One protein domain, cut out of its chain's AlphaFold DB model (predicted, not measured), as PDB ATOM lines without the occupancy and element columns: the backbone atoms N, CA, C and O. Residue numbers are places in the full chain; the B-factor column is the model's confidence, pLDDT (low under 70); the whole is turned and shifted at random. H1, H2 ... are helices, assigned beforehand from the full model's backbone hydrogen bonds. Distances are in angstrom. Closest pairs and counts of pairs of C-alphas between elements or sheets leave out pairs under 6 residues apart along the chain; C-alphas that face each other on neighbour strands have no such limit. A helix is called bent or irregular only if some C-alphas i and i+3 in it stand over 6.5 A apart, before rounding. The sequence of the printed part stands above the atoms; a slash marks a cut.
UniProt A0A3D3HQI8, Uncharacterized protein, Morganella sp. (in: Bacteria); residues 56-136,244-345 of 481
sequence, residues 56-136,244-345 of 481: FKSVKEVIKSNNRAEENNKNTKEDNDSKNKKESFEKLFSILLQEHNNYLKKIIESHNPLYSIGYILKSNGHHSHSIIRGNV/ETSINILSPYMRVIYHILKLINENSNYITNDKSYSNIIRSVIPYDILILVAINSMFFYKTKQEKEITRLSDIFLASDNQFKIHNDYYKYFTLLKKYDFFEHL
ATOM      1  N   PHE A  56       2.191  13.300  35.850       61.00
ATOM      2  CA  PHE A  56       0.989  12.497  35.598       61.00
ATOM      3  C   PHE A  56       0.443  12.689  34.176       61.00
ATOM      4  O   PHE A  56       0.087  11.718  33.507       61.00
ATOM      5  N   LYS A  57       0.418  13.930  33.668       64.12
ATOM      6  CA  LYS A  57      -0.017  14.221  32.294       64.12
ATOM      7  C   LYS A  57       0.954  13.651  31.254       64.12
ATOM      8  O   LYS A  57       0.496  13.073  30.271       64.12
ATOM      9  N   SER A  58       2.260  13.738  31.510       54.88
ATOM     10  CA  SER A  58       3.307  13.116  30.692       54.88
ATOM     11  C   SER A  58       3.170  11.590  30.675       54.88
ATOM     12  O   SER A  58       3.114  10.990  29.608       54.88
ATOM     13  N   VAL A  59       2.974  10.955  31.834       60.00
ATOM     14  CA  VAL A  59       2.745   9.506  31.949       60.00
ATOM     15  C   VAL A  59       1.464   9.090  31.223       60.00
ATOM     16  O   VAL A  59       1.466   8.094  30.507       60.00
ATOM     17  N   LYS A  60       0.380   9.866  31.323       66.25
ATOM     18  CA  LYS A  60      -0.874   9.586  30.606       66.25
ATOM     19  C   LYS A  60      -0.717   9.711  29.087       66.25
ATOM     20  O   LYS A  60      -1.296   8.904  28.360       66.25
ATOM     21  N   GLU A  61       0.061  10.677  28.598       65.94
ATOM     22  CA  GLU A  61       0.394  10.785  27.171       65.94
ATOM     23  C   GLU A  61       1.345   9.678  26.708       65.94
ATOM     24  O   GLU A  61       1.126   9.132  25.632       65.94
ATOM     25  N   VAL A  62       2.312   9.269  27.532       61.25
ATOM     26  CA  VAL A  62       3.197   8.125  27.263       61.25
ATOM     27  C   VAL A  62       2.406   6.819  27.217       61.25
ATOM     28  O   VAL A  62       2.611   6.035  26.301       61.25
ATOM     29  N   ILE A  63       1.439   6.602  28.112       63.25
ATOM     30  CA  ILE A  63       0.556   5.423  28.080       63.25
ATOM     31  C   ILE A  63      -0.338   5.456  26.834       63.25
ATOM     32  O   ILE A  63      -0.475   4.455  26.140       63.25
ATOM     33  N   LYS A  64      -0.910   6.615  26.485       66.69
ATOM     34  CA  LYS A  64      -1.747   6.753  25.280       66.69
ATOM     35  C   LYS A  64      -0.926   6.626  23.988       66.69
ATOM     36  O   LYS A  64      -1.448   6.141  22.987       66.69
ATOM     37  N   SER A  65       0.344   7.034  24.016       54.03
ATOM     38  CA  SER A  65       1.331   6.837  22.950       54.03
ATOM     39  C   SER A  65       1.766   5.378  22.853       54.03
ATOM     40  O   SER A  65       1.827   4.858  21.749       54.03
ATOM     41  N   ASN A  66       1.997   4.697  23.977       55.25
ATOM     42  CA  ASN A  66       2.343   3.278  24.015       55.25
ATOM     43  C   ASN A  66       1.184   2.410  23.533       55.25
ATOM     44  O   ASN A  66       1.415   1.530  22.722       55.25
ATOM     45  N   ASN A  67      -0.058   2.721  23.899       62.72
ATOM     46  CA  ASN A  67      -1.222   1.967  23.426       62.72
ATOM     47  C   ASN A  67      -1.469   2.178  21.916       62.72
ATOM     48  O   ASN A  67      -1.795   1.236  21.202       62.72
ATOM     49  N   ARG A  68      -1.235   3.395  21.390       57.88
ATOM     50  CA  ARG A  68      -1.258   3.674  19.934       57.88
ATOM     51  C   ARG A  68      -0.053   3.087  19.192       57.88
ATOM     52  O   ARG A  68      -0.148   2.784  18.003       57.88
ATOM     53  N   ALA A  69       1.083   2.949  19.871       54.41
ATOM     54  CA  ALA A  69       2.259   2.269  19.353       54.41
ATOM     55  C   ALA A  69       2.057   0.753  19.362       54.41
ATOM     56  O   ALA A  69       2.473   0.118  18.414       54.41
ATOM     57  N   GLU A  70       1.382   0.164  20.348       54.84
ATOM     58  CA  GLU A  70       1.083  -1.273  20.426       54.84
ATOM     59  C   GLU A  70       0.117  -1.747  19.331       54.84
ATOM     60  O   GLU A  70       0.334  -2.820  18.764       54.84
ATOM     61  N   GLU A  71      -0.883  -0.940  18.959       55.50
ATOM     62  CA  GLU A  71      -1.782  -1.244  17.831       55.50
ATOM     63  C   GLU A  71      -1.098  -1.101  16.460       55.50
ATOM     64  O   GLU A  71      -1.354  -1.909  15.569       55.50
ATOM     65  N   ASN A  72      -0.165  -0.153  16.295       53.44
ATOM     66  CA  ASN A  72       0.649  -0.049  15.076       53.44
ATOM     67  C   ASN A  72       1.825  -1.055  15.051       53.44
ATOM     68  O   ASN A  72       2.203  -1.527  13.986       53.44
ATOM     69  N   ASN A  73       2.378  -1.448  16.206       51.56
ATOM     70  CA  ASN A  73       3.580  -2.282  16.333       51.56
ATOM     71  C   ASN A  73       3.372  -3.758  15.999       51.56
ATOM     72  O   ASN A  73       4.366  -4.454  15.831       51.56
ATOM     73  N   LYS A  74       2.149  -4.286  15.889       53.03
ATOM     74  CA  LYS A  74       1.993  -5.697  15.490       53.03
ATOM     75  C   LYS A  74       2.505  -5.974  14.072       53.03
ATOM     76  O   LYS A  74       3.063  -7.041  13.863       53.03
ATOM     77  N   ASN A  75       2.421  -4.997  13.165       53.00
ATOM     78  CA  ASN A  75       3.017  -5.092  11.828       53.00
ATOM     79  C   ASN A  75       4.451  -4.518  11.791       53.00
ATOM     80  O   ASN A  75       5.313  -5.066  11.117       53.00
ATOM     81  N   THR A  76       4.767  -3.482  12.581       58.16
ATOM     82  CA  THR A  76       6.112  -2.862  12.606       58.16
ATOM     83  C   THR A  76       7.158  -3.644  13.405       58.16
ATOM     84  O   THR A  76       8.352  -3.409  13.243       58.16
ATOM     85  N   LYS A  77       6.760  -4.546  14.311       61.34
ATOM     86  CA  LYS A  77       7.693  -5.311  15.156       61.34
ATOM     87  C   LYS A  77       8.400  -6.412  14.372       61.34
ATOM     88  O   LYS A  77       9.596  -6.588  14.561       61.34
ATOM     89  N   GLU A  78       7.712  -7.079  13.447       64.00
ATOM     90  CA  GLU A  78       8.343  -8.051  12.540       64.00
ATOM     91  C   GLU A  78       9.298  -7.359  11.548       64.00
ATOM     92  O   GLU A  78      10.418  -7.832  11.325       64.00
ATOM     93  N   ASP A  79       8.921  -6.181  11.041       70.50
ATOM     94  CA  ASP A  79       9.777  -5.355  10.179       70.50
ATOM     95  C   ASP A  79      11.002  -4.798  10.926       70.50
ATOM     96  O   ASP A  79      12.123  -4.826  10.414       70.50
ATOM     97  N   ASN A  80      10.834  -4.350  12.173       78.25
ATOM     98  CA  ASN A  80      11.951  -3.886  12.997       78.25
ATOM     99  C   ASN A  80      12.865  -5.041  13.432       78.25
ATOM    100  O   ASN A  80      14.084  -4.885  13.418       78.25
ATOM    101  N   ASP A  81      12.318  -6.209  13.774       83.12
ATOM    102  CA  ASP A  81      13.114  -7.378  14.165       83.12
ATOM    103  C   ASP A  81      13.915  -7.939  12.984       83.12
ATOM    104  O   ASP A  81      15.085  -8.300  13.145       83.12
ATOM    105  N   SER A  82      13.327  -7.988  11.784       82.62
ATOM    106  CA  SER A  82      14.037  -8.407  10.568       82.62
ATOM    107  C   SER A  82      15.135  -7.411  10.178       82.62
ATOM    108  O   SER A  82      16.258  -7.829   9.881       82.62
ATOM    109  N   LYS A  83      14.867  -6.103  10.281       86.75
ATOM    110  CA  LYS A  83      15.865  -5.046  10.073       86.75
ATOM    111  C   LYS A  83      17.014  -5.128  11.082       86.75
ATOM    112  O   LYS A  83      18.172  -5.135  10.674       86.75
ATOM    113  N   ASN A  84      16.716  -5.280  12.372       87.19
ATOM    114  CA  ASN A  84      17.727  -5.413  13.425       87.19
ATOM    115  C   ASN A  84      18.608  -6.658  13.224       87.19
ATOM    116  O   ASN A  84      19.829  -6.597  13.389       87.19
ATOM    117  N   LYS A  85      18.012  -7.795  12.834       89.19
ATOM    118  CA  LYS A  85      18.761  -9.020  12.500       89.19
ATOM    119  C   LYS A  85      19.656  -8.822  11.280       89.19
ATOM    120  O   LYS A  85      20.805  -9.258  11.310       89.19
ATOM    121  N   LYS A  86      19.166  -8.132  10.247       90.06
ATOM    122  CA  LYS A  86      19.955  -7.793   9.058       90.06
ATOM    123  C   LYS A  86      21.145  -6.892   9.404       90.06
ATOM    124  O   LYS A  86      22.265  -7.217   9.030       90.06
ATOM    125  N   GLU A  87      20.933  -5.819  10.165       89.69
ATOM    126  CA  GLU A  87      22.011  -4.918  10.603       89.69
ATOM    127  C   GLU A  87      23.050  -5.651  11.470       89.69
ATOM    128  O   GLU A  87      24.260  -5.475  11.301       89.69
ATOM    129  N   SER A  88      22.594  -6.534  12.367       91.31
ATOM    130  CA  SER A  88      23.473  -7.389  13.175       91.31
ATOM    131  C   SER A  88      24.314  -8.332  12.308       91.31
ATOM    132  O   SER A  88      25.532  -8.425  12.489       91.31
ATOM    133  N   PHE A  89      23.681  -8.981  11.324       93.62
ATOM    134  CA  PHE A  89      24.355  -9.825  10.341       93.62
ATOM    135  C   PHE A  89      25.404  -9.037   9.548       93.62
ATOM    136  O   PHE A  89      26.548  -9.475   9.484       93.62
ATOM    137  N   GLU A  90      25.060  -7.874   8.991       92.44
ATOM    138  CA  GLU A  90      25.974  -7.062   8.174       92.44
ATOM    139  C   GLU A  90      27.185  -6.581   8.983       92.44
ATOM    140  O   GLU A  90      28.318  -6.618   8.490       92.44
ATOM    141  N   LYS A  91      26.979  -6.214  10.254       94.06
ATOM    142  CA  LYS A  91      28.065  -5.860  11.175       94.06
ATOM    143  C   LYS A  91      29.007  -7.041  11.423       94.06
ATOM    144  O   LYS A  91      30.222  -6.893  11.295       94.06
ATOM    145  N   LEU A  92      28.463  -8.214  11.754       93.75
ATOM    146  CA  LEU A  92      29.252  -9.431  11.988       93.75
ATOM    147  C   LEU A  92      29.974  -9.897  10.717       93.75
ATOM    148  O   LEU A  92      31.150 -10.254  10.771       93.75
ATOM    149  N   PHE A  93      29.291  -9.850   9.572       93.81
ATOM    150  CA  PHE A  93      29.854 -10.190   8.272       93.81
ATOM    151  C   PHE A  93      31.024  -9.268   7.928       93.81
ATOM    152  O   PHE A  93      32.076  -9.759   7.531       93.81
ATOM    153  N   SER A  94      30.886  -7.959   8.154       94.06
ATOM    154  CA  SER A  94      31.952  -6.980   7.903       94.06
ATOM    155  C   SER A  94      33.199  -7.246   8.753       94.06
ATOM    156  O   SER A  94      34.314  -7.199   8.236       94.06
ATOM    157  N   ILE A  95      33.022  -7.600  10.032       95.19
ATOM    158  CA  ILE A  95      34.133  -7.971  10.926       95.19
ATOM    159  C   ILE A  95      34.835  -9.237  10.419       95.19
ATOM    160  O   ILE A  95      36.060  -9.268  10.296       95.19
ATOM    161  N   LEU A  96      34.074 -10.283  10.081       94.56
ATOM    162  CA  LEU A  96      34.655 -11.526   9.570       94.56
ATOM    163  C   LEU A  96      35.315 -11.342   8.197       94.56
ATOM    164  O   LEU A  96      36.332 -11.975   7.924       94.56
ATOM    165  N   LEU A  97      34.773 -10.470   7.346       95.88
ATOM    166  CA  LEU A  97      35.360 -10.111   6.056       95.88
ATOM    167  C   LEU A  97      36.702  -9.386   6.238       95.88
ATOM    168  O   LEU A  97      37.658  -9.660   5.513       95.88
ATOM    169  N   GLN A  98      36.807  -8.504   7.231       94.94
ATOM    170  CA  GLN A  98      38.074  -7.867   7.581       94.94
ATOM    171  C   GLN A  98      39.107  -8.902   8.053       94.94
ATOM    172  O   GLN A  98      40.239  -8.903   7.568       94.94
ATOM    173  N   GLU A  99      38.715  -9.829   8.932       95.81
ATOM    174  CA  GLU A  99      39.573 -10.944   9.355       95.81
ATOM    175  C   GLU A  99      39.994 -11.825   8.171       95.81
ATOM    176  O   GLU A  99      41.169 -12.177   8.040       95.81
ATOM    177  N   HIS A 100      39.067 -12.132   7.261       97.25
ATOM    178  CA  HIS A 100      39.346 -12.871   6.033       97.25
ATOM    179  C   HIS A 100      40.448 -12.193   5.214       97.25
ATOM    180  O   HIS A 100      41.434 -12.844   4.868       97.25
ATOM    181  N   ASN A 101      40.317 -10.889   4.962       96.88
ATOM    182  CA  ASN A 101      41.297 -10.113   4.206       96.88
ATOM    183  C   ASN A 101      42.659 -10.064   4.916       96.88
ATOM    184  O   ASN A 101      43.696 -10.237   4.276       96.88
ATOM    185  N   ASN A 102      42.666  -9.900   6.242       97.12
ATOM    186  CA  ASN A 102      43.887  -9.872   7.047       97.12
ATOM    187  C   ASN A 102      44.658 -11.197   6.965       97.12
ATOM    188  O   ASN A 102      45.870 -11.205   6.739       97.12
ATOM    189  N   TYR A 103      43.972 -12.328   7.140       97.81
ATOM    190  CA  TYR A 103      44.603 -13.642   7.036       97.81
ATOM    191  C   TYR A 103      45.015 -13.971   5.604       97.81
ATOM    192  O   TYR A 103      46.114 -14.484   5.401       97.81
ATOM    193  N   LEU A 104      44.178 -13.650   4.616       97.69
ATOM    194  CA  LEU A 104      44.505 -13.869   3.212       97.69
ATOM    195  C   LEU A 104      45.775 -13.108   2.815       97.69
ATOM    196  O   LEU A 104      46.681 -13.695   2.223       97.69
ATOM    197  N   LYS A 105      45.893 -11.841   3.229       97.94
ATOM    198  CA  LYS A 105      47.102 -11.035   3.039       97.94
ATOM    199  C   LYS A 105      48.335 -11.714   3.644       97.94
ATOM    200  O   LYS A 105      49.316 -11.916   2.935       97.94
ATOM    201  N   LYS A 106      48.259 -12.173   4.900       98.19
ATOM    202  CA  LYS A 106      49.357 -12.907   5.563       98.19
ATOM    203  C   LYS A 106      49.746 -14.193   4.824       98.19
ATOM    204  O   LYS A 106      50.925 -14.540   4.772       98.19
ATOM    205  N   ILE A 107      48.776 -14.917   4.259       97.12
ATOM    206  CA  ILE A 107      49.042 -16.124   3.462       97.12
ATOM    207  C   ILE A 107      49.823 -15.760   2.198       97.12
ATOM    208  O   ILE A 107      50.834 -16.402   1.914       97.12
ATOM    209  N   ILE A 108      49.394 -14.724   1.475       96.31
ATOM    210  CA  ILE A 108      50.050 -14.260   0.245       96.31
ATOM    211  C   ILE A 108      51.479 -13.779   0.546       96.31
ATOM    212  O   ILE A 108      52.430 -14.221  -0.100       96.31
ATOM    213  N   GLU A 109      51.650 -12.958   1.584       97.12
ATOM    214  CA  GLU A 109      52.947 -12.418   2.027       97.12
ATOM    215  C   GLU A 109      53.904 -13.497   2.558       97.12
ATOM    216  O   GLU A 109      55.123 -13.322   2.546       97.12
ATOM    217  N   SER A 110      53.387 -14.651   2.999       95.44
ATOM    218  CA  SER A 110      54.238 -15.753   3.465       95.44
ATOM    219  C   SER A 110      55.151 -16.302   2.361       95.44
ATOM    220  O   SER A 110      56.205 -16.876   2.676       95.44
ATOM    221  N   HIS A 111      54.758 -16.127   1.090       94.44
ATOM    222  CA  HIS A 111      55.424 -16.668  -0.096       94.44
ATOM    223  C   HIS A 111      55.803 -18.147   0.067       94.44
ATOM    224  O   HIS A 111      56.917 -18.566  -0.255       94.44
ATOM    225  N   ASN A 112      54.896 -18.947   0.634       94.56
ATOM    226  CA  ASN A 112      55.157 -20.357   0.880       94.56
ATOM    227  C   ASN A 112      55.182 -21.142  -0.449       94.56
ATOM    228  O   ASN A 112      54.137 -21.304  -1.082       94.56
ATOM    229  N   PRO A 113      56.334 -21.703  -0.871       93.81
ATOM    230  CA  PRO A 113      56.433 -22.412  -2.146       93.81
ATOM    231  C   PRO A 113      55.564 -23.677  -2.195       93.81
ATOM    232  O   PRO A 113      55.187 -24.120  -3.283       93.81
ATOM    233  N   LEU A 114      55.209 -24.244  -1.035       95.19
ATOM    234  CA  LEU A 114      54.364 -25.438  -0.949       95.19
ATOM    235  C   LEU A 114      52.889 -25.134  -1.217       95.19
ATOM    236  O   LEU A 114      52.127 -26.062  -1.480       95.19
ATOM    237  N   TYR A 115      52.498 -23.857  -1.172       95.56
ATOM    238  CA  TYR A 115      51.155 -23.413  -1.537       95.56
ATOM    239  C   TYR A 115      51.017 -23.158  -3.035       95.56
ATOM    240  O   TYR A 115      49.905 -23.003  -3.523       95.56
ATOM    241  N   SER A 116      52.125 -23.158  -3.784       94.12
ATOM    242  CA  SER A 116      52.051 -22.965  -5.226       94.12
ATOM    243  C   SER A 116      51.210 -24.064  -5.869       94.12
ATOM    244  O   SER A 116      51.387 -25.262  -5.617       94.12
ATOM    245  N   ILE A 117      50.319 -23.655  -6.765       92.25
ATOM    246  CA  ILE A 117      49.448 -24.575  -7.489       92.25
ATOM    247  C   ILE A 117      50.222 -25.700  -8.187       92.25
ATOM    248  O   ILE A 117      49.832 -26.866  -8.127       92.25
ATOM    249  N   GLY A 118      51.351 -25.361  -8.816       91.62
ATOM    250  CA  GLY A 118      52.189 -26.329  -9.515       91.62
ATOM    251  C   GLY A 118      52.749 -27.403  -8.583       91.62
ATOM    252  O   GLY A 118      52.909 -28.545  -9.010       91.62
ATOM    253  N   TYR A 119      53.014 -27.062  -7.319       92.88
ATOM    254  CA  TYR A 119      53.465 -28.015  -6.311       92.88
ATOM    255  C   TYR A 119      52.307 -28.865  -5.772       92.88
ATOM    256  O   TYR A 119      52.405 -30.096  -5.743       92.88
ATOM    257  N   ILE A 120      51.192 -28.228  -5.397       93.31
ATOM    258  CA  ILE A 120      50.014 -28.903  -4.834       93.31
ATOM    259  C   ILE A 120      49.436 -29.914  -5.829       93.31
ATOM    260  O   ILE A 120      49.228 -31.075  -5.485       93.31
ATOM    261  N   LEU A 121      49.206 -29.509  -7.081       92.06
ATOM    262  CA  LEU A 121      48.555 -30.371  -8.071       92.06
ATOM    263  C   LEU A 121      49.418 -31.562  -8.503       92.06
ATOM    264  O   LEU A 121      48.864 -32.598  -8.865       92.06
ATOM    265  N   LYS A 122      50.751 -31.436  -8.442       89.69
ATOM    266  CA  LYS A 122      51.702 -32.538  -8.694       89.69
ATOM    267  C   LYS A 122      51.876 -33.470  -7.494       89.69
ATOM    268  O   LYS A 122      52.473 -34.536  -7.625       89.69
ATOM    269  N   SER A 123      51.408 -33.055  -6.323       91.94
ATOM    270  CA  SER A 123      51.464 -33.853  -5.107       91.94
ATOM    271  C   SER A 123      50.258 -34.790  -5.029       91.94
ATOM    272  O   SER A 123      49.192 -34.507  -5.581       91.94
ATOM    273  N   ASN A 124      50.392 -35.896  -4.297       92.56
ATOM    274  CA  ASN A 124      49.228 -36.704  -3.936       92.56
ATOM    275  C   ASN A 124      48.397 -36.016  -2.838       92.56
ATOM    276  O   ASN A 124      48.901 -35.163  -2.102       92.56
ATOM    277  N   GLY A 125      47.129 -36.402  -2.710       90.75
ATOM    278  CA  GLY A 125      46.203 -35.798  -1.752       90.75
ATOM    279  C   GLY A 125      46.662 -35.882  -0.299       90.75
ATOM    280  O   GLY A 125      46.441 -34.949   0.465       90.75
ATOM    281  N   HIS A 126      47.332 -36.969   0.089       90.06
ATOM    282  CA  HIS A 126      47.892 -37.142   1.425       90.06
ATOM    283  C   HIS A 126      48.932 -36.059   1.722       90.06
ATOM    284  O   HIS A 126      48.873 -35.406   2.763       90.06
ATOM    285  N   HIS A 127      49.857 -35.852   0.785       91.31
ATOM    286  CA  HIS A 127      50.910 -34.855   0.885       91.31
ATOM    287  C   HIS A 127      50.324 -33.444   0.917       91.31
ATOM    288  O   HIS A 127      50.625 -32.681   1.831       91.31
ATOM    289  N   SER A 128      49.409 -33.122   0.003       93.75
ATOM    290  CA  SER A 128      48.744 -31.813  -0.037       93.75
ATOM    291  C   SER A 128      47.937 -31.524   1.230       93.75
ATOM    292  O   SER A 128      47.988 -30.422   1.771       93.75
ATOM    293  N   HIS A 129      47.257 -32.532   1.776       91.06
ATOM    294  CA  HIS A 129      46.577 -32.403   3.060       91.06
ATOM    295  C   HIS A 129      47.570 -32.224   4.223       91.06
ATOM    296  O   HIS A 129      47.291 -31.465   5.149       91.06
ATOM    297  N   SER A 130      48.743 -32.870   4.191       90.88
ATOM    298  CA  SER A 130      49.789 -32.656   5.206       90.88
ATOM    299  C   SER A 130      50.329 -31.223   5.201       90.88
ATOM    300  O   SER A 130      50.573 -30.680   6.276       90.88
ATOM    301  N   ILE A 131      50.424 -30.591   4.020       93.81
ATOM    302  CA  ILE A 131      50.776 -29.172   3.872       93.81
ATOM    303  C   ILE A 131      49.769 -28.322   4.626       93.81
ATOM    304  O   ILE A 131      50.153 -27.621   5.546       93.81
ATOM    305  N   ILE A 132      48.479 -28.475   4.334       92.69
ATOM    306  CA  ILE A 132      47.414 -27.680   4.962       92.69
ATOM    307  C   ILE A 132      47.406 -27.811   6.490       92.69
ATOM    308  O   ILE A 132      47.091 -26.860   7.203       92.69
ATOM    309  N   ARG A 133      47.747 -28.996   7.006       89.38
ATOM    310  CA  ARG A 133      47.785 -29.274   8.449       89.38
ATOM    311  C   ARG A 133      49.061 -28.790   9.134       89.38
ATOM    312  O   ARG A 133      49.111 -28.825  10.355       89.38
ATOM    313  N   GLY A 134      50.068 -28.380   8.370       92.12
ATOM    314  CA  GLY A 134      51.400 -28.092   8.885       92.12
ATOM    315  C   GLY A 134      52.114 -29.318   9.447       92.12
ATOM    316  O   GLY A 134      52.890 -29.209  10.388       92.12
ATOM    317  N   ASN A 135      51.861 -30.481   8.845       90.81
ATOM    318  CA  ASN A 135      52.484 -31.758   9.191       90.81
ATOM    319  C   ASN A 135      53.341 -32.279   8.032       90.81
ATOM    320  O   ASN A 135      53.423 -33.487   7.791       90.81
ATOM    321  N   VAL A 136      53.941 -31.371   7.261       91.44
ATOM    322  CA  VAL A 136      54.800 -31.738   6.139       91.44
ATOM    323  C   VAL A 136      56.018 -32.469   6.681       91.44
ATOM    324  O   VAL A 136      56.818 -31.905   7.423       91.44
ATOM    325  N   GLU A 244      54.680 -23.906  10.233       95.62
ATOM    326  CA  GLU A 244      54.325 -22.735  11.044       95.62
ATOM    327  C   GLU A 244      53.254 -21.874  10.363       95.62
ATOM    328  O   GLU A 244      52.237 -21.552  10.974       95.62
ATOM    329  N   THR A 245      53.430 -21.558   9.076       97.06
ATOM    330  CA  THR A 245      52.445 -20.793   8.288       97.06
ATOM    331  C   THR A 245      51.106 -21.530   8.224       97.06
ATOM    332  O   THR A 245      50.041 -20.921   8.323       97.06
ATOM    333  N   SER A 246      51.129 -22.853   8.070       95.62
ATOM    334  CA  SER A 246      49.912 -23.658   7.951       95.62
ATOM    335  C   SER A 246      49.132 -23.702   9.264       95.62
ATOM    336  O   SER A 246      47.917 -23.505   9.275       95.62
ATOM    337  N   ILE A 247      49.835 -23.894  10.383       93.75
ATOM    338  CA  ILE A 247      49.242 -23.973  11.723       93.75
ATOM    339  C   ILE A 247      48.739 -22.600  12.179       93.75
ATOM    340  O   ILE A 247      47.600 -22.488  12.631       93.75
ATOM    341  N   ASN A 248      49.559 -21.559  12.024       96.44
ATOM    342  CA  ASN A 248      49.311 -20.250  12.631       96.44
ATOM    343  C   ASN A 248      48.526 -19.288  11.733       96.44
ATOM    344  O   ASN A 248      47.997 -18.298  12.229       96.44
ATOM    345  N   ILE A 249      48.456 -19.541  10.420       97.31
ATOM    346  CA  ILE A 249      47.828 -18.621   9.461       97.31
ATOM    347  C   ILE A 249      46.761 -19.341   8.630       97.31
ATOM    348  O   ILE A 249      45.592 -18.959   8.682       97.31
ATOM    349  N   LEU A 250      47.120 -20.411   7.909       96.12
ATOM    350  CA  LEU A 250      46.184 -21.091   6.999       96.12
ATOM    351  C   LEU A 250      45.023 -21.762   7.746       96.12
ATOM    352  O   LEU A 250      43.870 -21.634   7.347       96.12
ATOM    353  N   SER A 251      45.293 -22.472   8.840       92.12
ATOM    354  CA  SER A 251      44.256 -23.146   9.627       92.12
ATOM    355  C   SER A 251      43.249 -22.160  10.256       92.12
ATOM    356  O   SER A 251      42.040 -22.362  10.096       92.12
ATOM    357  N   PRO A 252      43.673 -21.055  10.911       94.56
ATOM    358  CA  PRO A 252      42.773 -19.966  11.296       94.56
ATOM    359  C   PRO A 252      41.976 -19.384  10.128       94.56
ATOM    360  O   PRO A 252      40.762 -19.245  10.247       94.56
ATOM    361  N   TYR A 253      42.612 -19.136   8.982       97.25
ATOM    362  CA  TYR A 253      41.929 -18.631   7.791       97.25
ATOM    363  C   TYR A 253      40.780 -19.541   7.332       97.25
ATOM    364  O   TYR A 253      39.670 -19.071   7.086       97.25
ATOM    365  N   MET A 254      40.999 -20.859   7.305       94.75
ATOM    366  CA  MET A 254      39.953 -21.833   6.966       94.75
ATOM    367  C   MET A 254      38.767 -21.776   7.938       94.75
ATOM    368  O   MET A 254      37.620 -21.938   7.524       94.75
ATOM    369  N   ARG A 255      39.028 -21.521   9.230       93.31
ATOM    370  CA  ARG A 255      37.972 -21.320  10.234       93.31
ATOM    371  C   ARG A 255      37.203 -20.026   9.994       93.31
ATOM    372  O   ARG A 255      35.983 -20.034  10.121       93.31
ATOM    373  N   VAL A 256      37.881 -18.944   9.609       95.88
ATOM    374  CA  VAL A 256      37.222 -17.681   9.243       95.88
ATOM    375  C   VAL A 256      36.270 -17.895   8.064       95.88
ATOM    376  O   VAL A 256      35.109 -17.512   8.165       95.88
ATOM    377  N   ILE A 257      36.702 -18.583   6.995       97.00
ATOM    378  CA  ILE A 257      35.812 -18.914   5.865       97.00
ATOM    379  C   ILE A 257      34.599 -19.712   6.357       97.00
ATOM    380  O   ILE A 257      33.467 -19.360   6.032       97.00
ATOM    381  N   TYR A 258      34.809 -20.750   7.172       95.69
ATOM    382  CA  TYR A 258      33.704 -21.521   7.744       95.69
ATOM    383  C   TYR A 258      32.716 -20.639   8.517       95.69
ATOM    384  O   TYR A 258      31.513 -20.738   8.283       95.69
ATOM    385  N   HIS A 259      33.199 -19.759   9.399       95.25
ATOM    386  CA  HIS A 259      32.339 -18.874  10.183       95.25
ATOM    387  C   HIS A 259      31.577 -17.871   9.319       95.25
ATOM    388  O   HIS A 259      30.409 -17.619   9.605       95.25
ATOM    389  N   ILE A 260      32.177 -17.369   8.236       96.31
ATOM    390  CA  ILE A 260      31.468 -16.522   7.272       96.31
ATOM    391  C   ILE A 260      30.337 -17.307   6.608       96.31
ATOM    392  O   ILE A 260      29.189 -16.873   6.636       96.31
ATOM    393  N   LEU A 261      30.627 -18.486   6.051       96.69
ATOM    394  CA  LEU A 261      29.608 -19.291   5.370       96.69
ATOM    395  C   LEU A 261      28.505 -19.759   6.327       96.69
ATOM    396  O   LEU A 261      27.335 -19.819   5.947       96.69
ATOM    397  N   LYS A 262      28.869 -20.069   7.576       95.62
ATOM    398  CA  LYS A 262      27.926 -20.407   8.643       95.62
ATOM    399  C   LYS A 262      27.018 -19.220   8.960       95.62
ATOM    400  O   LYS A 262      25.805 -19.400   8.967       95.62
ATOM    401  N   LEU A 263      27.587 -18.024   9.135       95.00
ATOM    402  CA  LEU A 263      26.835 -16.795   9.392       95.00
ATOM    403  C   LEU A 263      25.849 -16.493   8.252       95.00
ATOM    404  O   LEU A 263      24.684 -16.210   8.523       95.00
ATOM    405  N   ILE A 264      26.286 -16.616   6.991       95.69
ATOM    406  CA  ILE A 264      25.415 -16.475   5.809       95.69
ATOM    407  C   ILE A 264      24.271 -17.497   5.872       95.69
ATOM    408  O   ILE A 264      23.110 -17.146   5.687       95.69
ATOM    409  N   ASN A 265      24.573 -18.761   6.181       95.81
ATOM    410  CA  ASN A 265      23.563 -19.818   6.234       95.81
ATOM    411  C   ASN A 265      22.530 -19.623   7.348       95.81
ATOM    412  O   ASN A 265      21.338 -19.776   7.093       95.81
ATOM    413  N   GLU A 266      22.969 -19.272   8.556       93.88
ATOM    414  CA  GLU A 266      22.092 -19.038   9.711       93.88
ATOM    415  C   GLU A 266      21.169 -17.826   9.514       93.88
ATOM    416  O   GLU A 266      20.083 -17.785  10.088       93.88
ATOM    417  N   ASN A 267      21.560 -16.880   8.655       93.25
ATOM    418  CA  ASN A 267      20.786 -15.676   8.356       93.25
ATOM    419  C   ASN A 267      20.116 -15.695   6.974       93.25
ATOM    420  O   ASN A 267      19.538 -14.686   6.573       93.25
ATOM    421  N   SER A 268      20.135 -16.831   6.266       91.62
ATOM    422  CA  SER A 268      19.601 -16.958   4.896       91.62
ATOM    423  C   SER A 268      18.119 -16.578   4.755       91.62
ATOM    424  O   SER A 268      17.713 -16.123   3.694       91.62
ATOM    425  N   ASN A 269      17.325 -16.676   5.826       88.00
ATOM    426  CA  ASN A 269      15.919 -16.248   5.833       88.00
ATOM    427  C   ASN A 269      15.732 -14.720   5.868       88.00
ATOM    428  O   ASN A 269      14.647 -14.236   5.559       88.00
ATOM    429  N   TYR A 270      16.753 -13.966   6.283       83.62
ATOM    430  CA  TYR A 270      16.678 -12.512   6.482       83.62
ATOM    431  C   TYR A 270      17.431 -11.724   5.406       83.62
ATOM    432  O   TYR A 270      17.223 -10.520   5.264       83.62
ATOM    433  N   ILE A 271      18.312 -12.386   4.653       86.56
ATOM    434  CA  ILE A 271      19.084 -11.768   3.578       86.56
ATOM    435  C   ILE A 271      18.526 -12.195   2.225       86.56
ATOM    436  O   ILE A 271      18.350 -13.377   1.938       86.56
ATOM    437  N   THR A 272      18.265 -11.221   1.360       77.62
ATOM    438  CA  THR A 272      17.973 -11.498  -0.041       77.62
ATOM    439  C   THR A 272      19.282 -11.870  -0.737       77.62
ATOM    440  O   THR A 272      20.276 -11.157  -0.619       77.62
ATOM    441  N   ASN A 273      19.295 -12.990  -1.465       86.06
ATOM    442  CA  ASN A 273      20.456 -13.456  -2.234       86.06
ATOM    443  C   ASN A 273      21.696 -13.783  -1.369       86.06
ATOM    444  O   ASN A 273      22.756 -13.174  -1.520       86.06
ATOM    445  N   ASP A 274      21.581 -14.779  -0.488       88.62
ATOM    446  CA  ASP A 274      22.675 -15.295   0.353       88.62
ATOM    447  C   ASP A 274      23.959 -15.636  -0.441       88.62
ATOM    448  O   ASP A 274      25.072 -15.358   0.020       88.62
ATOM    449  N   LYS A 275      23.815 -16.117  -1.683       91.38
ATOM    450  CA  LYS A 275      24.927 -16.359  -2.618       91.38
ATOM    451  C   LYS A 275      25.754 -15.109  -2.940       91.38
ATOM    452  O   LYS A 275      26.952 -15.227  -3.193       91.38
ATOM    453  N   SER A 276      25.173 -13.908  -2.912       92.50
ATOM    454  CA  SER A 276      25.926 -12.668  -3.169       92.50
ATOM    455  C   SER A 276      27.042 -12.445  -2.142       92.50
ATOM    456  O   SER A 276      28.155 -12.075  -2.515       92.50
ATOM    457  N   TYR A 277      26.801 -12.777  -0.872       93.25
ATOM    458  CA  TYR A 277      27.797 -12.649   0.192       93.25
ATOM    459  C   TYR A 277      28.919 -13.677   0.050       93.25
ATOM    460  O   TYR A 277      30.091 -13.328   0.199       93.25
ATOM    461  N   SER A 278      28.603 -14.928  -0.304       94.25
ATOM    462  CA  SER A 278      29.644 -15.921  -0.600       94.25
ATOM    463  C   SER A 278      30.446 -15.563  -1.853       94.25
ATOM    464  O   SER A 278      31.644 -15.847  -1.905       94.25
ATOM    465  N   ASN A 279      29.818 -14.900  -2.833       93.31
ATOM    466  CA  ASN A 279      30.482 -14.435  -4.050       93.31
ATOM    467  C   ASN A 279      31.559 -13.391  -3.749       93.31
ATOM    468  O   ASN A 279      32.658 -13.495  -4.294       93.31
ATOM    469  N   ILE A 280      31.280 -12.448  -2.841       93.81
ATOM    470  CA  ILE A 280      32.270 -11.466  -2.370       93.81
ATOM    471  C   ILE A 280      33.509 -12.196  -1.851       93.81
ATOM    472  O   ILE A 280      34.609 -11.935  -2.328       93.81
ATOM    473  N   ILE A 281      33.328 -13.175  -0.957       94.12
ATOM    474  CA  ILE A 281      34.446 -13.937  -0.389       94.12
ATOM    475  C   ILE A 281      35.221 -14.673  -1.481       94.12
ATOM    476  O   ILE A 281      36.415 -14.445  -1.639       94.12
ATOM    477  N   ARG A 282      34.558 -15.539  -2.258       92.12
ATOM    478  CA  ARG A 282      35.251 -16.419  -3.215       92.12
ATOM    479  C   ARG A 282      35.947 -15.650  -4.345       92.12
ATOM    480  O   ARG A 282      36.932 -16.150  -4.871       92.12
ATOM    481  N   SER A 283      35.468 -14.452  -4.698       91.25
ATOM    482  CA  SER A 283      36.056 -13.622  -5.763       91.25
ATOM    483  C   SER A 283      37.419 -13.022  -5.408       91.25
ATOM    484  O   SER A 283      38.208 -12.729  -6.303       91.25
ATOM    485  N   VAL A 284      37.710 -12.862  -4.114       94.00
ATOM    486  CA  VAL A 284      38.968 -12.278  -3.627       94.00
ATOM    487  C   VAL A 284      40.033 -13.356  -3.392       94.00
ATOM    488  O   VAL A 284      41.226 -13.059  -3.390       94.00
ATOM    489  N   ILE A 285      39.627 -14.619  -3.213       95.25
ATOM    490  CA  ILE A 285      40.546 -15.726  -2.929       95.25
ATOM    491  C   ILE A 285      41.336 -16.095  -4.194       95.25
ATOM    492  O   ILE A 285      40.739 -16.520  -5.186       95.25
ATOM    493  N   PRO A 286      42.677 -16.030  -4.159       94.56
ATOM    494  CA  PRO A 286      43.514 -16.516  -5.241       94.56
ATOM    495  C   PRO A 286      43.331 -18.013  -5.485       94.56
ATOM    496  O   PRO A 286      43.030 -18.804  -4.589       94.56
ATOM    497  N   TYR A 287      43.561 -18.411  -6.728       92.06
ATOM    498  CA  TYR A 287      43.266 -19.751  -7.214       92.06
ATOM    499  C   TYR A 287      43.983 -20.884  -6.456       92.06
ATOM    500  O   TYR A 287      43.403 -21.930  -6.161       92.06
ATOM    501  N   ASP A 288      45.249 -20.674  -6.111       92.25
ATOM    502  CA  ASP A 288      46.065 -21.601  -5.330       92.25
ATOM    503  C   ASP A 288      45.528 -21.789  -3.902       92.25
ATOM    504  O   ASP A 288      45.433 -22.918  -3.412       92.25
ATOM    505  N   ILE A 289      45.076 -20.707  -3.266       95.44
ATOM    506  CA  ILE A 289      44.442 -20.755  -1.945       95.44
ATOM    507  C   ILE A 289      43.074 -21.432  -2.016       95.44
ATOM    508  O   ILE A 289      42.741 -22.233  -1.139       95.44
ATOM    509  N   LEU A 290      42.305 -21.203  -3.081       94.81
ATOM    510  CA  LEU A 290      41.021 -21.868  -3.295       94.81
ATOM    511  C   LEU A 290      41.178 -23.398  -3.400       94.81
ATOM    512  O   LEU A 290      40.373 -24.147  -2.844       94.81
ATOM    513  N   ILE A 291      42.257 -23.883  -4.024       94.62
ATOM    514  CA  ILE A 291      42.595 -25.317  -4.048       94.62
ATOM    515  C   ILE A 291      42.911 -25.839  -2.639       94.62
ATOM    516  O   ILE A 291      42.460 -26.927  -2.274       94.62
ATOM    517  N   LEU A 292      43.650 -25.080  -1.823       95.38
ATOM    518  CA  LEU A 292      43.911 -25.458  -0.428       95.38
ATOM    519  C   LEU A 292      42.608 -25.559   0.377       95.38
ATOM    520  O   LEU A 292      42.450 -26.498   1.161       95.38
ATOM    521  N   VAL A 293      41.661 -24.641   0.149       95.56
ATOM    522  CA  VAL A 293      40.319 -24.689   0.751       95.56
ATOM    523  C   VAL A 293      39.611 -25.984   0.355       95.56
ATOM    524  O   VAL A 293      39.169 -26.722   1.236       95.56
ATOM    525  N   ALA A 294      39.592 -26.305  -0.943       94.25
ATOM    526  CA  ALA A 294      38.964 -27.508  -1.480       94.25
ATOM    527  C   ALA A 294      39.503 -28.789  -0.833       94.25
ATOM    528  O   ALA A 294      38.724 -29.652  -0.430       94.25
ATOM    529  N   ILE A 295      40.827 -28.919  -0.714       92.94
ATOM    530  CA  ILE A 295      41.478 -30.108  -0.141       92.94
ATOM    531  C   ILE A 295      41.204 -30.217   1.363       92.94
ATOM    532  O   ILE A 295      40.982 -31.319   1.867       92.94
ATOM    533  N   ASN A 296      41.210 -29.093   2.089       91.38
ATOM    534  CA  ASN A 296      40.980 -29.079   3.535       91.38
ATOM    535  C   ASN A 296      39.575 -29.569   3.915       91.38
ATOM    536  O   ASN A 296      39.387 -30.151   4.984       91.38
ATOM    537  N   SER A 297      38.594 -29.328   3.046       90.19
ATOM    538  CA  SER A 297      37.216 -29.770   3.229       90.19
ATOM    539  C   SER A 297      36.929 -31.154   2.646       90.19
ATOM    540  O   SER A 297      35.770 -31.529   2.611       90.19
ATOM    541  N   MET A 298      37.923 -31.934   2.203       87.25
ATOM    542  CA  MET A 298      37.726 -33.338   1.794       87.25
ATOM    543  C   MET A 298      37.859 -34.315   2.976       87.25
ATOM    544  O   MET A 298      38.434 -33.997   4.016       87.25
ATOM    545  N   PHE A 299      37.408 -35.561   2.780       75.12
ATOM    546  CA  PHE A 299      37.628 -36.696   3.699       75.12
ATOM    547  C   PHE A 299      37.018 -36.536   5.104       75.12
ATOM    548  O   PHE A 299      37.675 -36.777   6.121       75.12
ATOM    549  N   PHE A 300      35.744 -36.175   5.152       72.50
ATOM    550  CA  PHE A 300      34.915 -36.073   6.355       72.50
ATOM    551  C   PHE A 300      33.728 -37.045   6.228       72.50
ATOM    552  O   PHE A 300      33.563 -37.698   5.198       72.50
ATOM    553  N   TYR A 301      32.914 -37.166   7.272       61.41
ATOM    554  CA  TYR A 301      31.717 -37.996   7.234       61.41
ATOM    555  C   TYR A 301      30.652 -37.474   8.208       61.41
ATOM    556  O   TYR A 301      30.976 -36.750   9.150       61.41
ATOM    557  N   LYS A 302      29.394 -37.857   7.988       63.06
ATOM    558  CA  LYS A 302      28.223 -37.513   8.802       63.06
ATOM    559  C   LYS A 302      27.843 -38.664   9.731       63.06
ATOM    560  O   LYS A 302      27.621 -39.778   9.269       63.06
ATOM    561  N   THR A 303      27.702 -38.410  11.027       57.25
ATOM    562  CA  THR A 303      27.002 -39.319  11.951       57.25
ATOM    563  C   THR A 303      25.534 -38.899  12.084       57.25
ATOM    564  O   THR A 303      25.195 -37.725  11.938       57.25
ATOM    565  N   LYS A 304      24.630 -39.857  12.336       52.25
ATOM    566  CA  LYS A 304      23.181 -39.592  12.438       52.25
ATOM    567  C   LYS A 304      22.781 -38.929  13.763       52.25
ATOM    568  O   LYS A 304      21.775 -38.231  13.813       52.25
ATOM    569  N   GLN A 305      23.566 -39.111  14.825       57.31
ATOM    570  CA  GLN A 305      23.411 -38.304  16.030       57.31
ATOM    571  C   GLN A 305      23.991 -36.920  15.730       57.31
ATOM    572  O   GLN A 305      25.198 -36.724  15.819       57.31
ATOM    573  N   GLU A 306      23.132 -35.958  15.375       48.00
ATOM    574  CA  GLU A 306      23.502 -34.564  15.049       48.00
ATOM    575  C   GLU A 306      24.393 -33.886  16.107       48.00
ATOM    576  O   GLU A 306      25.032 -32.871  15.830       48.00
ATOM    577  N   LYS A 307      24.467 -34.465  17.311       52.44
ATOM    578  CA  LYS A 307      25.305 -34.004  18.416       52.44
ATOM    579  C   LYS A 307      26.786 -34.407  18.298       52.44
ATOM    580  O   LYS A 307      27.616 -33.691  18.847       52.44
ATOM    581  N   GLU A 308      27.159 -35.465  17.568       52.44
ATOM    582  CA  GLU A 308      28.546 -35.979  17.546       52.44
ATOM    583  C   GLU A 308      29.030 -36.381  16.144       52.44
ATOM    584  O   GLU A 308      29.107 -37.558  15.802       52.44
ATOM    585  N   ILE A 309      29.399 -35.400  15.320       53.78
ATOM    586  CA  ILE A 309      30.113 -35.621  14.051       53.78
ATOM    587  C   ILE A 309      31.606 -35.716  14.372       53.78
ATOM    588  O   ILE A 309      32.121 -34.807  15.003       53.78
ATOM    589  N   THR A 310      32.316 -36.752  13.925       52.69
ATOM    590  CA  THR A 310      33.773 -36.944  14.130       52.69
ATOM    591  C   THR A 310      34.492 -36.996  12.764       52.69
ATOM    592  O   THR A 310      33.832 -37.104  11.727       52.69
ATOM    593  N   ARG A 311      35.822 -36.804  12.677       55.94
ATOM    594  CA  ARG A 311      36.547 -36.954  11.390       55.94
ATOM    595  C   ARG A 311      37.001 -38.379  11.179       55.94
ATOM    596  O   ARG A 311      37.315 -39.082  12.130       55.94
ATOM    597  N   LEU A 312      37.166 -38.755   9.909       55.09
ATOM    598  CA  LEU A 312      37.620 -40.090   9.542       55.09
ATOM    599  C   LEU A 312      38.965 -40.427  10.179       55.09
ATOM    600  O   LEU A 312      39.057 -41.441  10.854       55.09
ATOM    601  N   SER A 313      39.960 -39.546  10.057       54.16
ATOM    602  CA  SER A 313      41.254 -39.706  10.736       54.16
ATOM    603  C   SER A 313      41.115 -39.947  12.237       54.16
ATOM    604  O   SER A 313      41.851 -40.755  12.788       54.16
ATOM    605  N   ASP A 314      40.155 -39.285  12.874       55.59
ATOM    606  CA  ASP A 314      40.032 -39.241  14.325       55.59
ATOM    607  C   ASP A 314      39.391 -40.536  14.851       55.59
ATOM    608  O   ASP A 314      39.825 -41.035  15.885       55.59
ATOM    609  N   ILE A 315      38.481 -41.184  14.099       56.38
ATOM    610  CA  ILE A 315      38.005 -42.534  14.475       56.38
ATOM    611  C   ILE A 315      39.142 -43.566  14.449       56.38
ATOM    612  O   ILE A 315      39.096 -44.564  15.168       56.38
ATOM    613  N   PHE A 316      40.126 -43.393  13.563       53.22
ATOM    614  CA  PHE A 316      41.227 -44.354  13.410       53.22
ATOM    615  C   PHE A 316      42.396 -44.090  14.351       53.22
ATOM    616  O   PHE A 316      43.171 -45.007  14.591       53.22
ATOM    617  N   LEU A 317      42.508 -42.870  14.876       50.31
ATOM    618  CA  LEU A 317      43.492 -42.502  15.893       50.31
ATOM    619  C   LEU A 317      42.967 -42.719  17.321       50.31
ATOM    620  O   LEU A 317      43.764 -42.867  18.236       50.31
ATOM    621  N   ALA A 318      41.644 -42.788  17.513       49.84
ATOM    622  CA  ALA A 318      41.003 -43.080  18.795       49.84
ATOM    623  C   ALA A 318      41.032 -44.583  19.144       49.84
ATOM    624  O   ALA A 318      39.987 -45.198  19.357       49.84
ATOM    625  N   SER A 319      42.222 -45.194  19.181       45.59
ATOM    626  CA  SER A 319      42.406 -46.475  19.881       45.59
ATOM    627  C   SER A 319      42.217 -46.334  21.395       45.59
ATOM    628  O   SER A 319      41.956 -47.333  22.052       45.59
ATOM    629  N   ASP A 320      42.252 -45.103  21.911       39.19
ATOM    630  CA  ASP A 320      41.938 -44.774  23.295       39.19
ATOM    631  C   ASP A 320      40.670 -43.912  23.359       39.19
ATOM    632  O   ASP A 320      40.555 -42.855  22.727       39.19
ATOM    633  N   ASN A 321      39.680 -44.406  24.103       41.78
ATOM    634  CA  ASN A 321      38.440 -43.709  24.428       41.78
ATOM    635  C   ASN A 321      38.751 -42.306  24.981       41.78
ATOM    636  O   ASN A 321      39.340 -42.249  26.053       41.78
ATOM    637  N   GLN A 322      38.332 -41.221  24.294       38.09
ATOM    638  CA  GLN A 322      37.839 -39.938  24.874       38.09
ATOM    639  C   GLN A 322      37.872 -38.684  23.967       38.09
ATOM    640  O   GLN A 322      37.536 -37.599  24.436       38.09
ATOM    641  N   PHE A 323      38.161 -38.750  22.665       33.56
ATOM    642  CA  PHE A 323      38.098 -37.531  21.835       33.56
ATOM    643  C   PHE A 323      36.719 -37.308  21.186       33.56
ATOM    644  O   PHE A 323      36.484 -37.687  20.039       33.56
ATOM    645  N   LYS A 324      35.813 -36.611  21.898       38.06
ATOM    646  CA  LYS A 324      34.629 -35.954  21.302       38.06
ATOM    647  C   LYS A 324      35.067 -34.739  20.476       38.06
ATOM    648  O   LYS A 324      34.922 -33.592  20.888       38.06
ATOM    649  N   ILE A 325      35.654 -34.979  19.308       36.81
ATOM    650  CA  ILE A 325      35.964 -33.902  18.363       36.81
ATOM    651  C   ILE A 325      34.680 -33.576  17.605       36.81
ATOM    652  O   ILE A 325      34.279 -34.343  16.736       36.81
ATOM    653  N   HIS A 326      34.053 -32.438  17.915       43.47
ATOM    654  CA  HIS A 326      32.984 -31.869  17.093       43.47
ATOM    655  C   HIS A 326      33.546 -31.497  15.714       43.47
ATOM    656  O   HIS A 326      34.310 -30.545  15.550       43.47
ATOM    657  N   ASN A 327      33.197 -32.286  14.706       53.84
ATOM    658  CA  ASN A 327      33.705 -32.144  13.357       53.84
ATOM    659  C   ASN A 327      32.821 -31.208  12.524       53.84
ATOM    660  O   ASN A 327      32.037 -31.633  11.672       53.84
ATOM    661  N   ASP A 328      33.030 -29.910  12.715       57.59
ATOM    662  CA  ASP A 328      32.453 -28.845  11.889       57.59
ATOM    663  C   ASP A 328      32.892 -28.905  10.407       57.59
ATOM    664  O   ASP A 328      32.403 -28.128   9.593       57.59
ATOM    665  N   TYR A 329      33.755 -29.849  10.000       73.12
ATOM    666  CA  TYR A 329      34.234 -29.954   8.616       73.12
ATOM    667  C   TYR A 329      33.203 -30.557   7.667       73.12
ATOM    668  O   TYR A 329      33.187 -30.163   6.506       73.12
ATOM    669  N   TYR A 330      32.323 -31.455   8.134       80.75
ATOM    670  CA  TYR A 330      31.181 -31.883   7.313       80.75
ATOM    671  C   TYR A 330      30.281 -30.677   7.025       80.75
ATOM    672  O   TYR A 330      29.967 -30.399   5.871       80.75
ATOM    673  N   LYS A 331      29.955 -29.891   8.063       86.25
ATOM    674  CA  LYS A 331      29.197 -28.642   7.901       86.25
ATOM    675  C   LYS A 331      29.921 -27.697   6.946       86.25
ATOM    676  O   LYS A 331      29.311 -27.206   6.003       86.25
ATOM    677  N   TYR A 332      31.227 -27.511   7.123       91.19
ATOM    678  CA  TYR A 332      32.033 -26.674   6.244       91.19
ATOM    679  C   TYR A 332      31.969 -27.123   4.781       91.19
ATOM    680  O   TYR A 332      31.668 -26.309   3.914       91.19
ATOM    681  N   PHE A 333      32.149 -28.415   4.502       90.62
ATOM    682  CA  PHE A 333      31.996 -28.966   3.158       90.62
ATOM    683  C   PHE A 333      30.596 -28.735   2.580       90.62
ATOM    684  O   PHE A 333      30.471 -28.300   1.436       90.62
ATOM    685  N   THR A 334      29.541 -28.986   3.362       90.69
ATOM    686  CA  THR A 334      28.164 -28.767   2.893       90.69
ATOM    687  C   THR A 334      27.893 -27.304   2.573       90.69
ATOM    688  O   THR A 334      27.237 -27.018   1.578       90.69
ATOM    689  N   LEU A 335      28.444 -26.378   3.361       94.12
ATOM    690  CA  LEU A 335      28.343 -24.945   3.107       94.12
ATOM    691  C   LEU A 335      29.100 -24.557   1.830       94.12
ATOM    692  O   LEU A 335      28.550 -23.853   0.992       94.12
ATOM    693  N   LEU A 336      30.321 -25.068   1.638       94.75
ATOM    694  CA  LEU A 336      31.098 -24.837   0.417       94.75
ATOM    695  C   LEU A 336      30.359 -25.332  -0.838       94.75
ATOM    696  O   LEU A 336      30.373 -24.648  -1.858       94.75
ATOM    697  N   LYS A 337      29.681 -26.488  -0.756       92.12
ATOM    698  CA  LYS A 337      28.811 -26.993  -1.830       92.12
ATOM    699  C   LYS A 337      27.561 -26.133  -2.025       92.12
ATOM    700  O   LYS A 337      27.274 -25.762  -3.153       92.12
ATOM    701  N   LYS A 338      26.834 -25.802  -0.949       93.56
ATOM    702  CA  LYS A 338      25.596 -24.995  -0.998       93.56
ATOM    703  C   LYS A 338      25.816 -23.662  -1.722       93.56
ATOM    704  O   LYS A 338      24.950 -23.216  -2.470       93.56
ATOM    705  N   TYR A 339      26.969 -23.041  -1.482       94.75
ATOM    706  CA  TYR A 339      27.326 -21.734  -2.029       94.75
ATOM    707  C   TYR A 339      28.183 -21.799  -3.299       94.75
ATOM    708  O   TYR A 339      28.781 -20.789  -3.667       94.75
ATOM    709  N   ASP A 340      28.276 -22.965  -3.950       92.75
ATOM    710  CA  ASP A 340      29.036 -23.159  -5.191       92.75
ATOM    711  C   ASP A 340      30.451 -22.551  -5.105       92.75
ATOM    712  O   ASP A 340      30.940 -21.885  -6.018       92.75
ATOM    713  N   PHE A 341      31.123 -22.726  -3.963       93.69
ATOM    714  CA  PHE A 341      32.312 -21.937  -3.617       93.69
ATOM    715  C   PHE A 341      33.478 -22.131  -4.605       93.69
ATOM    716  O   PHE A 341      34.348 -21.274  -4.727       93.69
ATOM    717  N   PHE A 342      33.470 -23.246  -5.341       92.81
ATOM    718  CA  PHE A 342      34.487 -23.634  -6.320       92.81
ATOM    719  C   PHE A 342      34.045 -23.451  -7.780       92.81
ATOM    720  O   PHE A 342      34.679 -24.004  -8.672       92.81
ATOM    721  N   GLU A 343      32.978 -22.695  -8.051       88.69
ATOM    722  CA  GLU A 343      32.489 -22.445  -9.418       88.69
ATOM    723  C   GLU A 343      33.573 -21.856 -10.335       88.69
ATOM    724  O   GLU A 343      33.715 -22.261 -11.485       88.69
ATOM    725  N   HIS A 344      34.397 -20.948  -9.806       84.69
ATOM    726  CA  HIS A 344      35.493 -20.320 -10.549       84.69
ATOM    727  C   HIS A 344      36.752 -21.191 -10.622       84.69
ATOM    728  O   HIS A 344      37.812 -20.719 -11.037       84.69
ATOM    729  N   LEU A 345      36.668 -22.461 -10.207       87.88
ATOM    730  CA  LEU A 345      37.822 -23.333 -10.195       87.88
ATOM    731  C   LEU A 345      38.161 -23.840 -11.620       87.88
ATOM    732  O   LEU A 345      37.658 -24.871 -12.064       87.88
TER     733      LEU A 345
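This is residues 56 to 136 and 244 to 345 of the 481 residues of an uncharacterized protein of Morganella sp. (in: Bacteria) (UniProt A0A3D3HQI8). A long kinked helix, H1, sticks out of a helical body with its first residues, 56 to 80, and runs on along the body beside H4, while H5 folds back beside H4. H8 packs slantwise on H4, H3 and H6 lie crosswise near H4's first part with H2 beside H6, and a loop with the short H7 hangs off the body, its residues 316 to 322 standing free. The 183 printed residues hold eight named helices, H1 to H8 in order, and no named strand: the class is all helix. The whole is loose, with a radius of gyration of the C-alphas of 22.4 A, and elongated, spanning 79 by 41 by 28 A.

H1, residues 56 to 109, begins at C-alpha 56 (0.989, 12.497, 35.598) and measures 66.7 A. It has a kink of 76 degrees near residue 74; it is neither bent nor irregular, but only just: C-alphas 72 and 75 are 6.4 A apart. H2 is residues 117 to 122 and H3 residues 125 to 133. H4, residues 244 to 266, begins at C-alpha 244 (54.325, -22.735, 11.044) and measures 32.5 A; it is only just irregular, with C-alphas 248 and 251 6.6 A apart. H5 is residues 274 to 284, 17.0 A, H6 residues 287 to 296, 14.4 A, and H7 residues 312 to 317. H8, residues 328 to 338, measures 15.1 A and ends at C-alpha 338 (25.596, -24.995, -0.998).

H4 is the hub, touching four helices. H1, H4 and H5 form an up and down bundle, each running against the one before. H1, with residues 89 to 107 alone, touches H4 at a shallow tilt of 31 degrees, closest at the C-alphas of Tyr 103 and Tyr 253, 5.7 A. H4 and H5 are a helical hairpin, closest at the C-alphas of Ile 264 and Asp 274, 6.2 A. H8 touches H4 at a steep tilt of 60 degrees, closest at the C-alphas of Tyr 258 and Tyr 332, 5.6 A. H3 touches H4 about perpendicular, at 89 degrees, closest at the C-alphas of Ile 132 and Ser 246, 5.6 A. H3 also touches H6, closest at the C-alphas of His 129 and Ile 295, 6.4 A. H2 and H6 only just touch, with 3 pairs of C-alphas within 8 A, the closest being Ile 117 and Asp 288, 5.0 A. H7 touches no helix. Every O i to N i+4 pair is within hydrogen-bond range in H3, H6 and H8; the counts are 45 of 50 in H1, 1 of 2 in H2, 17 of 19 in H4, 5 of 7 in H5 and 1 of 2 in H7.

The C-alphas of Phe 56 and Lys 122, the two farthest apart, are 81.0 A apart. Residues 137 to 243 are not printed, and C-alphas 136 and 244 are 10.3 A apart across this cut. The link from H6 to H7, 15 residues, is long. The mean pLDDT of the printed part is 81.5, and residues 56 to 78 and 301 to 328 are under 70.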